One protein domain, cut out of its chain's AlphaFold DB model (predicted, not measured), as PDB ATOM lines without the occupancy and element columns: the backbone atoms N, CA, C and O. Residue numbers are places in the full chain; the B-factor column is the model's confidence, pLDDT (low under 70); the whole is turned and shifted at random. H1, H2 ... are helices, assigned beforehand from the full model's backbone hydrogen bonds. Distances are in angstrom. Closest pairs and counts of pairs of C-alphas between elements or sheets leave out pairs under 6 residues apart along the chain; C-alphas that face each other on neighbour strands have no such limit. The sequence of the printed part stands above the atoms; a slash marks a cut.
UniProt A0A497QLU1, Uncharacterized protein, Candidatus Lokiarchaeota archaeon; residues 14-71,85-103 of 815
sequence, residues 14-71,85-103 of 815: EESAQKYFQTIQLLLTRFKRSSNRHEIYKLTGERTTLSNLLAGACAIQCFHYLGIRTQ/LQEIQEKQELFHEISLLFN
ATOM      1  N   GLU A  14       0.516 159.124  34.470       37.66
ATOM      2  CA  GLU A  14       0.054 159.592  33.149       37.66
ATOM      3  C   GLU A  14       0.304 158.543  32.058       37.66
ATOM      4  O   GLU A  14      -0.586 158.284  31.251       37.66
ATOM      5  N   GLU A  15       1.457 157.868  32.079       35.78
ATOM      6  CA  GLU A  15       1.743 156.741  31.175       35.78
ATOM      7  C   GLU A  15       0.888 155.509  31.502       35.78
ATOM      8  O   GLU A  15       0.383 154.838  30.600       35.78
ATOM      9  N   SER A  16       0.649 155.240  32.790       30.95
ATOM     10  CA  SER A  16      -0.307 154.228  33.250       30.95
ATOM     11  C   SER A  16      -1.733 154.583  32.824       30.95
ATOM     12  O   SER A  16      -2.415 153.730  32.266       30.95
ATOM     13  N   ALA A  17      -2.177 155.833  32.983       32.84
ATOM     14  CA  ALA A  17      -3.506 156.281  32.564       32.84
ATOM     15  C   ALA A  17      -3.687 156.269  31.033       32.84
ATOM     16  O   ALA A  17      -4.778 155.945  30.554       32.84
ATOM     17  N   GLN A  18      -2.628 156.561  30.266       41.31
ATOM     18  CA  GLN A  18      -2.606 156.430  28.805       41.31
ATOM     19  C   GLN A  18      -2.628 154.963  28.346       41.31
ATOM     20  O   GLN A  18      -3.324 154.650  27.384       41.31
ATOM     21  N   LYS A  19      -1.933 154.044  29.034       36.97
ATOM     22  CA  LYS A  19      -1.906 152.611  28.678       36.97
ATOM     23  C   LYS A  19      -3.118 151.811  29.180       36.97
ATOM     24  O   LYS A  19      -3.519 150.867  28.506       36.97
ATOM     25  N   TYR A  20      -3.718 152.158  30.324       35.22
ATOM     26  CA  TYR A  20      -4.740 151.318  30.978       35.22
ATOM     27  C   TYR A  20      -6.205 151.649  30.636       35.22
ATOM     28  O   TYR A  20      -7.063 150.798  30.864       35.22
ATOM     29  N   PHE A  21      -6.530 152.829  30.084       49.69
ATOM     30  CA  PHE A  21      -7.938 153.260  29.926       49.69
ATOM     31  C   PHE A  21      -8.254 154.004  28.619       49.69
ATOM     32  O   PHE A  21      -9.001 154.989  28.616       49.69
ATOM     33  N   GLN A  22      -7.718 153.524  27.498       68.56
ATOM     34  CA  GLN A  22      -8.149 153.946  26.163       68.56
ATOM     35  C   GLN A  22      -8.967 152.820  25.526       68.56
ATOM     36  O   GLN A  22      -8.500 151.684  25.455       68.56
ATOM     37  N   THR A  23     -10.185 153.115  25.073       78.25
ATOM     38  CA  THR A  23     -11.099 152.152  24.435       78.25
ATOM     39  C   THR A  23     -10.414 151.322  23.348       78.25
ATOM     40  O   THR A  23     -10.606 150.108  23.267       78.25
ATOM     41  N   ILE A  24      -9.538 151.959  22.568       84.19
ATOM     42  CA  ILE A  24      -8.720 151.307  21.546       84.19
ATOM     43  C   ILE A  24      -7.835 150.209  22.153       84.19
ATOM     44  O   ILE A  24      -7.851 149.085  21.664       84.19
ATOM     45  N   GLN A  25      -7.126 150.470  23.257       79.94
ATOM     46  CA  GLN A  25      -6.280 149.463  23.913       79.94
ATOM     47  C   GLN A  25      -7.100 148.278  24.441       79.94
ATOM     48  O   GLN A  25      -6.684 147.129  24.298       79.94
ATOM     49  N   LEU A  26      -8.301 148.521  24.981       80.75
ATOM     50  CA  LEU A  26      -9.202 147.441  25.401       80.75
ATOM     51  C   LEU A  26      -9.567 146.521  24.228       80.75
ATOM     52  O   LEU A  26      -9.510 145.300  24.374       80.75
ATOM     53  N   LEU A  27      -9.865 147.084  23.055       86.69
ATOM     54  CA  LEU A  27     -10.119 146.298  21.846       86.69
ATOM     55  C   LEU A  27      -8.847 145.587  21.353       86.69
ATOM     56  O   LEU A  27      -8.895 144.394  21.054       86.69
ATOM     57  N   LEU A  28      -7.689 146.255  21.358       86.69
ATOM     58  CA  LEU A  28      -6.402 145.672  20.954       86.69
ATOM     59  C   LEU A  28      -5.973 144.488  21.830       86.69
ATOM     60  O   LEU A  28      -5.484 143.483  21.317       86.69
ATOM     61  N   THR A  29      -6.191 144.543  23.146       83.75
ATOM     62  CA  THR A  29      -5.822 143.437  24.054       83.75
ATOM     63  C   THR A  29      -6.565 142.131  23.750       83.75
ATOM     64  O   THR A  29      -6.051 141.044  24.043       83.75
ATOM     65  N   ARG A  30      -7.741 142.199  23.110       83.69
ATOM     66  CA  ARG A  30      -8.452 141.008  22.618       83.69
ATOM     67  C   ARG A  30      -7.712 140.327  21.478       83.69
ATOM     68  O   ARG A  30      -7.724 139.102  21.401       83.69
ATOM     69  N   PHE A  31      -6.995 141.100  20.676       86.56
ATOM     70  CA  PHE A  31      -6.126 140.575  19.641       86.56
ATOM     71  C   PHE A  31      -4.787 140.097  20.182       86.56
ATOM     72  O   PHE A  31      -4.181 139.290  19.513       86.56
ATOM     73  N   LYS A  32      -4.321 140.467  21.379       84.62
ATOM     74  CA  LYS A  32      -3.014 139.991  21.887       84.62
ATOM     75  C   LYS A  32      -3.022 138.554  22.426       84.62
ATOM     76  O   LYS A  32      -2.046 137.832  22.279       84.62
ATOM     77  N   ARG A  33      -4.118 138.104  23.052       83.50
ATOM     78  CA  ARG A  33      -4.184 136.776  23.702       83.50
ATOM     79  C   ARG A  33      -4.887 135.742  22.832       83.50
ATOM     80  O   ARG A  33      -6.017 135.965  22.408       83.50
ATOM     81  N   SER A  34      -4.287 134.563  22.676       83.38
ATOM     82  CA  SER A  34      -4.870 133.449  21.914       83.38
ATOM     83  C   SER A  34      -6.259 133.037  22.418       83.38
ATOM     84  O   SER A  34      -7.154 132.820  21.606       83.38
ATOM     85  N   SER A  35      -6.486 132.994  23.735       84.94
ATOM     86  CA  SER A  35      -7.795 132.655  24.318       84.94
ATOM     87  C   SER A  35      -8.899 133.629  23.890       84.94
ATOM     88  O   SER A  35      -9.988 133.202  23.517       84.94
ATOM     89  N   ASN A  36      -8.598 134.931  23.873       86.25
ATOM     90  CA  ASN A  36      -9.527 135.975  23.442       86.25
ATOM     91  C   ASN A  36      -9.847 135.859  21.943       86.25
ATOM     92  O   ASN A  36     -11.000 136.018  21.550       86.25
ATOM     93  N   ARG A  37      -8.851 135.524  21.110       88.62
ATOM     94  CA  ARG A  37      -9.054 135.287  19.669       88.62
ATOM     95  C   ARG A  37     -10.024 134.130  19.418       88.62
ATOM     96  O   ARG A  37     -10.910 134.253  18.582       88.62
ATOM     97  N   HIS A  38      -9.927 133.048  20.196       88.19
ATOM     98  CA  HIS A  38     -10.863 131.923  20.086       88.19
ATOM     99  C   HIS A  38     -12.306 132.328  20.411       88.19
ATOM    100  O   HIS A  38     -13.229 131.830  19.773       88.19
ATOM    101  N   GLU A  39     -12.527 133.237  21.366       87.94
ATOM    102  CA  GLU A  39     -13.871 133.771  21.629       87.94
ATOM    103  C   GLU A  39     -14.420 134.549  20.428       87.94
ATOM    104  O   GLU A  39     -15.587 134.375  20.084       87.94
ATOM    105  N   ILE A  40     -13.581 135.351  19.761       90.69
ATOM    106  CA  ILE A  40     -13.957 136.077  18.536       90.69
ATOM    107  C   ILE A  40     -14.307 135.082  17.423       90.69
ATOM    108  O   ILE A  40     -15.365 135.196  16.804       90.69
ATOM    109  N   TYR A  41     -13.483 134.051  17.222       91.94
ATOM    110  CA  TYR A  41     -13.716 133.036  16.190       91.94
ATOM    111  C   TYR A  41     -14.975 132.201  16.406       91.94
ATOM    112  O   TYR A  41     -15.559 131.744  15.425       91.94
ATOM    113  N   LYS A  42     -15.453 132.047  17.648       88.94
ATOM    114  CA  LYS A  42     -16.769 131.438  17.905       88.94
ATOM    115  C   LYS A  42     -17.921 132.250  17.301       88.94
ATOM    116  O   LYS A  42     -18.958 131.668  17.000       88.94
ATOM    117  N   LEU A  43     -17.752 133.563  17.122       89.38
ATOM    118  CA  LEU A  43     -18.755 134.446  16.519       89.38
ATOM    119  C   LEU A  43     -18.548 134.610  15.011       89.38
ATOM    120  O   LEU A  43     -19.509 134.561  14.251       89.38
ATOM    121  N   THR A  44     -17.302 134.793  14.572       90.69
ATOM    122  CA  THR A  44     -16.991 135.174  13.184       90.69
ATOM    123  C   THR A  44     -16.599 134.005  12.281       90.69
ATOM    124  O   THR A  44     -16.508 134.178  11.066       90.69
ATOM    125  N   GLY A  45     -16.290 132.844  12.864       89.00
ATOM    126  CA  GLY A  45     -15.510 131.783  12.226       89.00
ATOM    127  C   GLY A  45     -14.005 132.087  12.212       89.00
ATOM    128  O   GLY A  45     -13.590 133.241  12.320       89.00
ATOM    129  N   GLU A  46     -13.173 131.047  12.058       88.06
ATOM    130  CA  GLU A  46     -11.700 131.177  12.042       88.06
ATOM    131  C   GLU A  46     -11.152 131.956  10.836       88.06
ATOM    132  O   GLU A  46     -10.064 132.526  10.907       88.06
ATOM    133  N   ARG A  47     -11.871 131.935   9.706       91.31
ATOM    134  CA  ARG A  47     -11.520 132.683   8.494       91.31
ATOM    135  C   ARG A  47     -12.598 133.707   8.188       91.31
ATOM    136  O   ARG A  47     -13.684 133.343   7.737       91.31
ATOM    137  N   THR A  48     -12.281 134.978   8.385       92.81
ATOM    138  CA  THR A  48     -13.233 136.081   8.224       92.81
ATOM    139  C   THR A  48     -12.520 137.368   7.803       92.81
ATOM    140  O   THR A  48     -11.296 137.379   7.674       92.81
ATOM    141  N   THR A  49     -13.272 138.426   7.522       93.50
ATOM    142  CA  THR A  49     -12.721 139.740   7.171       93.50
ATOM    143  C   THR A  49     -12.259 140.486   8.420       93.50
ATOM    144  O   THR A  49     -12.718 140.215   9.534       93.50
ATOM    145  N   LEU A  50     -11.366 141.461   8.242       93.44
ATOM    146  CA  LEU A  50     -10.876 142.287   9.343       93.44
ATOM    147  C   LEU A  50     -12.008 143.062  10.040       93.44
ATOM    148  O   LEU A  50     -12.050 143.115  11.268       93.44
ATOM    149  N   SER A  51     -12.972 143.572   9.270       94.69
ATOM    150  CA  SER A  51     -14.148 144.278   9.798       94.69
ATOM    151  C   SER A  51     -14.967 143.407  10.748       94.69
ATOM    152  O   SER A  51     -15.314 143.838  11.847       94.69
ATOM    153  N   ASN A  52     -15.204 142.148  10.372       94.44
ATOM    154  CA  ASN A  52     -15.937 141.204  11.211       94.44
ATOM    155  C   ASN A  52     -15.157 140.847  12.479       94.44
ATOM    156  O   ASN A  52     -15.758 140.689  13.537       94.44
ATOM    157  N   LEU A  53     -13.825 140.743  12.410       94.50
ATOM    158  CA  LEU A  53     -13.004 140.517  13.603       94.50
ATOM    159  C   LEU A  53     -13.116 141.676  14.598       94.50
ATOM    160  O   LEU A  53     -13.291 141.435  15.793       94.50
ATOM    161  N   LEU A  54     -13.054 142.921  14.114       95.25
ATOM    162  CA  LEU A  54     -13.228 144.116  14.944       95.25
ATOM    163  C   LEU A  54     -14.645 144.186  15.537       95.25
ATOM    164  O   LEU A  54     -14.795 144.424  16.739       95.25
ATOM    165  N   ALA A  55     -15.674 143.898  14.734       95.94
ATOM    166  CA  ALA A  55     -17.058 143.828  15.198       95.94
ATOM    167  C   ALA A  55     -17.260 142.730  16.256       95.94
ATOM    168  O   ALA A  55     -17.895 142.970  17.283       95.94
ATOM    169  N   GLY A  56     -16.666 141.548  16.062       94.69
ATOM    170  CA  GLY A  56     -16.697 140.444  17.023       94.69
ATOM    171  C   GLY A  56     -15.991 140.787  18.335       94.69
ATOM    172  O   GLY A  56     -16.540 140.545  19.412       94.69
ATOM    173  N   ALA A  57     -14.814 141.418  18.266       94.06
ATOM    174  CA  ALA A  57     -14.101 141.900  19.448       94.06
ATOM    175  C   ALA A  57     -14.941 142.917  20.242       94.06
ATOM    176  O   ALA A  57     -15.053 142.809  21.465       94.06
ATOM    177  N   CYS A  58     -15.583 143.858  19.544       94.94
ATOM    178  CA  CYS A  58     -16.480 144.840  20.146       94.94
ATOM    179  C   CYS A  58     -17.723 144.178  20.770       94.94
ATOM    180  O   CYS A  58     -18.048 144.467  21.919       94.94
ATOM    181  N   ALA A  59     -18.357 143.217  20.088       94.81
ATOM    182  CA  ALA A  59     -19.534 142.495  20.587       94.81
ATOM    183  C   ALA A  59     -19.258 141.759  21.900       94.81
ATOM    184  O   ALA A  59     -20.016 141.884  22.864       94.81
ATOM    185  N   ILE A  60     -18.129 141.051  21.972       91.75
ATOM    186  CA  ILE A  60     -17.693 140.359  23.191       91.75
ATOM    187  C   ILE A  60     -17.455 141.368  24.317       91.75
ATOM    188  O   ILE A  60     -17.810 141.105  25.468       91.75
ATOM    189  N   GLN A  61     -16.876 142.528  24.006       90.00
ATOM    190  CA  GLN A  61     -16.621 143.563  24.999       90.00
ATOM    191  C   GLN A  61     -17.917 144.217  25.501       90.00
ATOM    192  O   GLN A  61     -18.071 144.428  26.707       90.00
ATOM    193  N   CYS A  62     -18.878 144.477  24.615       90.62
ATOM    194  CA  CYS A  62     -20.207 144.964  24.979       90.62
ATOM    195  C   CYS A  62     -20.956 143.959  25.862       90.62
ATOM    196  O   CYS A  62     -21.560 144.338  26.867       90.62
ATOM    197  N   PHE A  63     -20.873 142.672  25.540       91.25
ATOM    198  CA  PHE A  63     -21.543 141.631  26.306       91.25
ATOM    199  C   PHE A  63     -20.911 141.420  27.691       91.25
ATOM    200  O   PHE A  63     -21.579 141.571  28.712       91.25
ATOM    201  N   HIS A  64     -19.612 141.109  27.745       86.38
ATOM    202  CA  HIS A  64     -18.950 140.682  28.985       86.38
ATOM    203  C   HIS A  64     -18.584 141.838  29.911       86.38
ATOM    204  O   HIS A  64     -18.773 141.740  31.119       86.38
ATOM    205  N   TYR A  65     -18.061 142.937  29.361       82.19
ATOM    206  CA  TYR A  65     -17.572 144.053  30.177       82.19
ATOM    207  C   TYR A  65     -18.651 145.099  30.415       82.19
ATOM    208  O   TYR A  65     -18.776 145.616  31.525       82.19
ATOM    209  N   LEU A  66     -19.449 145.411  29.391       82.62
ATOM    210  CA  LEU A  66     -20.537 146.372  29.544       82.62
ATOM    211  C   LEU A  66     -21.841 145.727  29.988       82.62
ATOM    212  O   LEU A  66     -22.730 146.466  30.394       82.62
ATOM    213  N   GLY A  67     -21.995 144.401  29.956       85.62
ATOM    214  CA  GLY A  67     -23.243 143.742  30.344       85.62
ATOM    215  C   GLY A  67     -24.435 144.176  29.488       85.62
ATOM    216  O   GLY A  67     -25.525 144.345  30.035       85.62
ATOM    217  N   ILE A  68     -24.211 144.453  28.200       88.31
ATOM    218  CA  ILE A  68     -25.281 144.720  27.232       88.31
ATOM    219  C   ILE A  68     -25.969 143.394  26.912       88.31
ATOM    220  O   ILE A  68     -25.303 142.399  26.633       88.31
ATOM    221  N   ARG A  69     -27.300 143.394  26.981       87.38
ATOM    222  CA  ARG A  69     -28.160 142.236  26.731       87.38
ATOM    223  C   ARG A  69     -29.135 142.560  25.613       87.38
ATOM    224  O   ARG A  69     -29.494 143.725  25.436       87.38
ATOM    225  N   THR A  70     -29.535 141.537  24.873       85.38
ATOM    226  CA  THR A  70     -30.515 141.642  23.781       85.38
ATOM    227  C   THR A  70     -31.798 140.879  24.093       85.38
ATOM    228  O   THR A  70     -32.757 140.933  23.318       85.38
ATOM    229  N   GLN A  71     -31.840 140.196  25.242       79.69
ATOM    230  CA  GLN A  71     -33.019 139.526  25.765       79.69
ATOM    231  C   GLN A  71     -33.256 139.939  27.229       79.69
ATOM    232  O   GLN A  71     -32.335 139.997  28.049       79.69
ATOM    233  N   LEU A  85     -26.313 128.413  25.499       74.50
ATOM    234  CA  LEU A  85     -26.848 128.586  24.140       74.50
ATOM    235  C   LEU A  85     -27.409 129.999  23.952       74.50
ATOM    236  O   LEU A  85     -27.199 130.612  22.907       74.50
ATOM    237  N   GLN A  86     -28.070 130.527  24.983       77.19
ATOM    238  CA  GLN A  86     -28.605 131.888  24.979       77.19
ATOM    239  C   GLN A  86     -27.491 132.934  24.988       77.19
ATOM    240  O   GLN A  86     -27.549 133.881  24.213       77.19
ATOM    241  N   GLU A  87     -26.434 132.736  25.779       85.06
ATOM    242  CA  GLU A  87     -25.263 133.616  25.773       85.06
ATOM    243  C   GLU A  87     -24.621 133.715  24.380       85.06
ATOM    244  O   GLU A  87     -24.249 134.803  23.937       85.06
ATOM    245  N   ILE A  88     -24.492 132.590  23.669       84.75
ATOM    246  CA  ILE A  88     -23.964 132.587  22.298       84.75
ATOM    247  C   ILE A  88     -24.904 133.353  21.365       84.75
ATOM    248  O   ILE A  88     -24.428 134.151  20.556       84.75
ATOM    249  N   GLN A  89     -26.216 133.155  21.500       87.88
ATOM    250  CA  GLN A  89     -27.209 133.848  20.685       87.88
ATOM    251  C   GLN A  89     -27.196 135.367  20.922       87.88
ATOM    252  O   GLN A  89     -27.132 136.121  19.955       87.88
ATOM    253  N   GLU A  90     -27.169 135.834  22.175       89.56
ATOM    254  CA  GLU A  90     -27.089 137.270  22.493       89.56
ATOM    255  C   GLU A  90     -25.811 137.899  21.915       89.56
ATOM    256  O   GLU A  90     -25.839 138.983  21.330       89.56
ATOM    257  N   LYS A  91     -24.669 137.203  22.012       92.00
ATOM    258  CA  LYS A  91     -23.417 137.670  21.397       92.00
ATOM    259  C   LYS A  91     -23.494 137.708  19.875       92.00
ATOM    260  O   LYS A  91     -22.930 138.620  19.275       92.00
ATOM    261  N   GLN A  92     -24.163 136.740  19.248       92.38
ATOM    262  CA  GLN A  92     -24.397 136.749  17.804       92.38
ATOM    263  C   GLN A  92     -25.301 137.917  17.405       92.38
ATOM    264  O   GLN A  92     -24.974 138.624  16.458       92.38
ATOM    265  N   GLU A  93     -26.386 138.176  18.130       93.00
ATOM    266  CA  GLU A  93     -27.273 139.320  17.888       93.00
ATOM    267  C   GLU A  93     -26.508 140.651  17.997       93.00
ATOM    268  O   GLU A  93     -26.576 141.476  17.083       93.00
ATOM    269  N   LEU A  94     -25.691 140.820  19.046       94.38
ATOM    270  CA  LEU A  94     -24.808 141.982  19.200       94.38
ATOM    271  C   LEU A  94     -23.770 142.089  18.083       94.38
ATOM    272  O   LEU A  94     -23.496 143.186  17.605       94.38
ATOM    273  N   PHE A  95     -23.194 140.968  17.649       95.56
ATOM    274  CA  PHE A  95     -22.251 140.943  16.534       95.56
ATOM    275  C   PHE A  95     -22.895 141.439  15.233       95.56
ATOM    276  O   PHE A  95     -22.294 142.261  14.540       95.56
ATOM    277  N   HIS A  96     -24.116 141.001  14.915       94.25
ATOM    278  CA  HIS A  96     -24.835 141.470  13.726       94.25
ATOM    279  C   HIS A  96     -25.184 142.957  13.838       94.25
ATOM    280  O   HIS A  96     -24.992 143.701  12.881       94.25
ATOM    281  N   GLU A  97     -25.640 143.405  15.009       94.31
ATOM    282  CA  GLU A  97     -25.933 144.818  15.271       94.31
ATOM    283  C   GLU A  97     -24.688 145.699  15.090       94.31
ATOM    284  O   GLU A  97     -24.725 146.688  14.364       94.31
ATOM    285  N   ILE A  98     -23.558 145.310  15.684       95.75
ATOM    286  CA  ILE A  98     -22.293 146.040  15.550       95.75
ATOM    287  C   ILE A  98     -21.783 146.006  14.115       95.75
ATOM    288  O   ILE A  98     -21.289 147.019  13.637       95.75
ATOM    289  N   SER A  99     -21.924 144.883  13.411       94.31
ATOM    290  CA  SER A  99     -21.533 144.792  12.001       94.31
ATOM    291  C   SER A  99     -22.362 145.732  11.123       94.31
ATOM    292  O   SER A  99     -21.814 146.349  10.218       94.31
ATOM    293  N   LEU A 100     -23.656 145.908  11.421       92.56
ATOM    294  CA  LEU A 100     -24.512 146.885  10.740       92.56
ATOM    295  C   LEU A 100     -24.111 148.333  11.055       92.56
ATOM    296  O   LEU A 100     -24.113 149.166  10.156       92.56
ATOM    297  N   LEU A 101     -23.754 148.631  12.309       92.38
ATOM    298  CA  LEU A 101     -23.279 149.961  12.718       92.38
ATOM    299  C   LEU A 101     -21.897 150.286  12.135       92.38
ATOM    300  O   LEU A 101     -21.616 151.436  11.815       92.38
ATOM    301  N   PHE A 102     -21.029 149.280  12.020       93.12
ATOM    302  CA  PHE A 102     -19.664 149.441  11.534       93.12
ATOM    303  C   PHE A 102     -19.583 149.439  10.006       93.12
ATOM    304  O   PHE A 102     -18.781 150.185   9.458       93.12
ATOM    305  N   ASN A 103     -20.431 148.668   9.319       86.94
ATOM    306  CA  ASN A 103     -20.618 148.663   7.865       86.94
ATOM    307  C   ASN A 103     -19.297 148.839   7.076       86.94
ATOM    308  O   ASN A 103     -18.352 148.077   7.277       86.94
TER     309      ASN A 103
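AT A GLANCE: This is residues 14 to 71 and 85 to 103 of the 815 residues of an uncharacterized protein of Candidatus Lokiarchaeota archaeon (UniProt A0A497QLU1). The longest helix, H5, crosses H4, the middle of a small body of crossed helices; H2 packs on H4 away from H5, and H3 crosses H4 and reaches H5. Residues 14 to 25, of which 14 to 20 belong to H1 and 23 to 25 to H2, stick out as an arm. The printed part has 77 residues, with five named helices, H1 to H5 in chain order, and no named strand; its class is all helix. It is compact, with a radius of gyration of the C-alphas of 12.8 A, and spans 40 by 28 by 25 A, the arm adding to the length.

HOW THE PARTS SIT: H5, residues 85 to 102, touches H4, residues 50 to 64, at a steep tilt of 51 degrees, opposite ways; their closest C-alphas, of Ala 59 and Phe 95, are 5.1 A apart. H3, residues 34 to 44, touches H4 about perpendicular at 76 degrees, closest at the C-alphas of Ile 40 and Gly 56, 5.4 A. H5 touches H3 with residues 88 to 95 alone; the closest C-alphas, of Leu 43 and Gln 92, are 6.2 A apart. H2, residues 23 to 32, touches H4 only just about perpendicular at 73 degrees, with the C-alphas of Leu 27 and Ala 57 closest at 6.4 A. H2 and H3 only just touch, only at the corner, with 3 pairs of C-alphas within 8 A, closest at Arg 30 and Asn 36, 5.2 A. H1, residues 14 to 20, is close to H2 but not clearly touching: the closest C-alphas, of Lys 19 and Gln 25, are 7.2 A apart. Every O i to N i+4 pair is within hydrogen-bond range in H1, H4 and H5, against 4 of 6 in H2 and 6 of 7 in H3.

IN THESE COORDINATES: H5 measures 25.4 A from first to last C-alpha and ends at C-alpha 102, (-19.664, 149.441, 11.534). H4 measures 21.3 A, H3 15.0 A, H2 14.8 A and H1 9.8 A, beginning at C-alpha 14, (0.054, 159.592, 33.149).

THE WHOLE: The C-alphas of Glu 14 and Leu 85, the two farthest apart, are 42.0 A apart. Residues 72 to 84 are not printed, and C-alphas 71 and 85 are 12.7 A apart across this cut, in the link H4 to H5. The links H1 to H2, H2 to H3 and H3 to H4 are tight. The model's pLDDT is under 70 at residues 14 to 22.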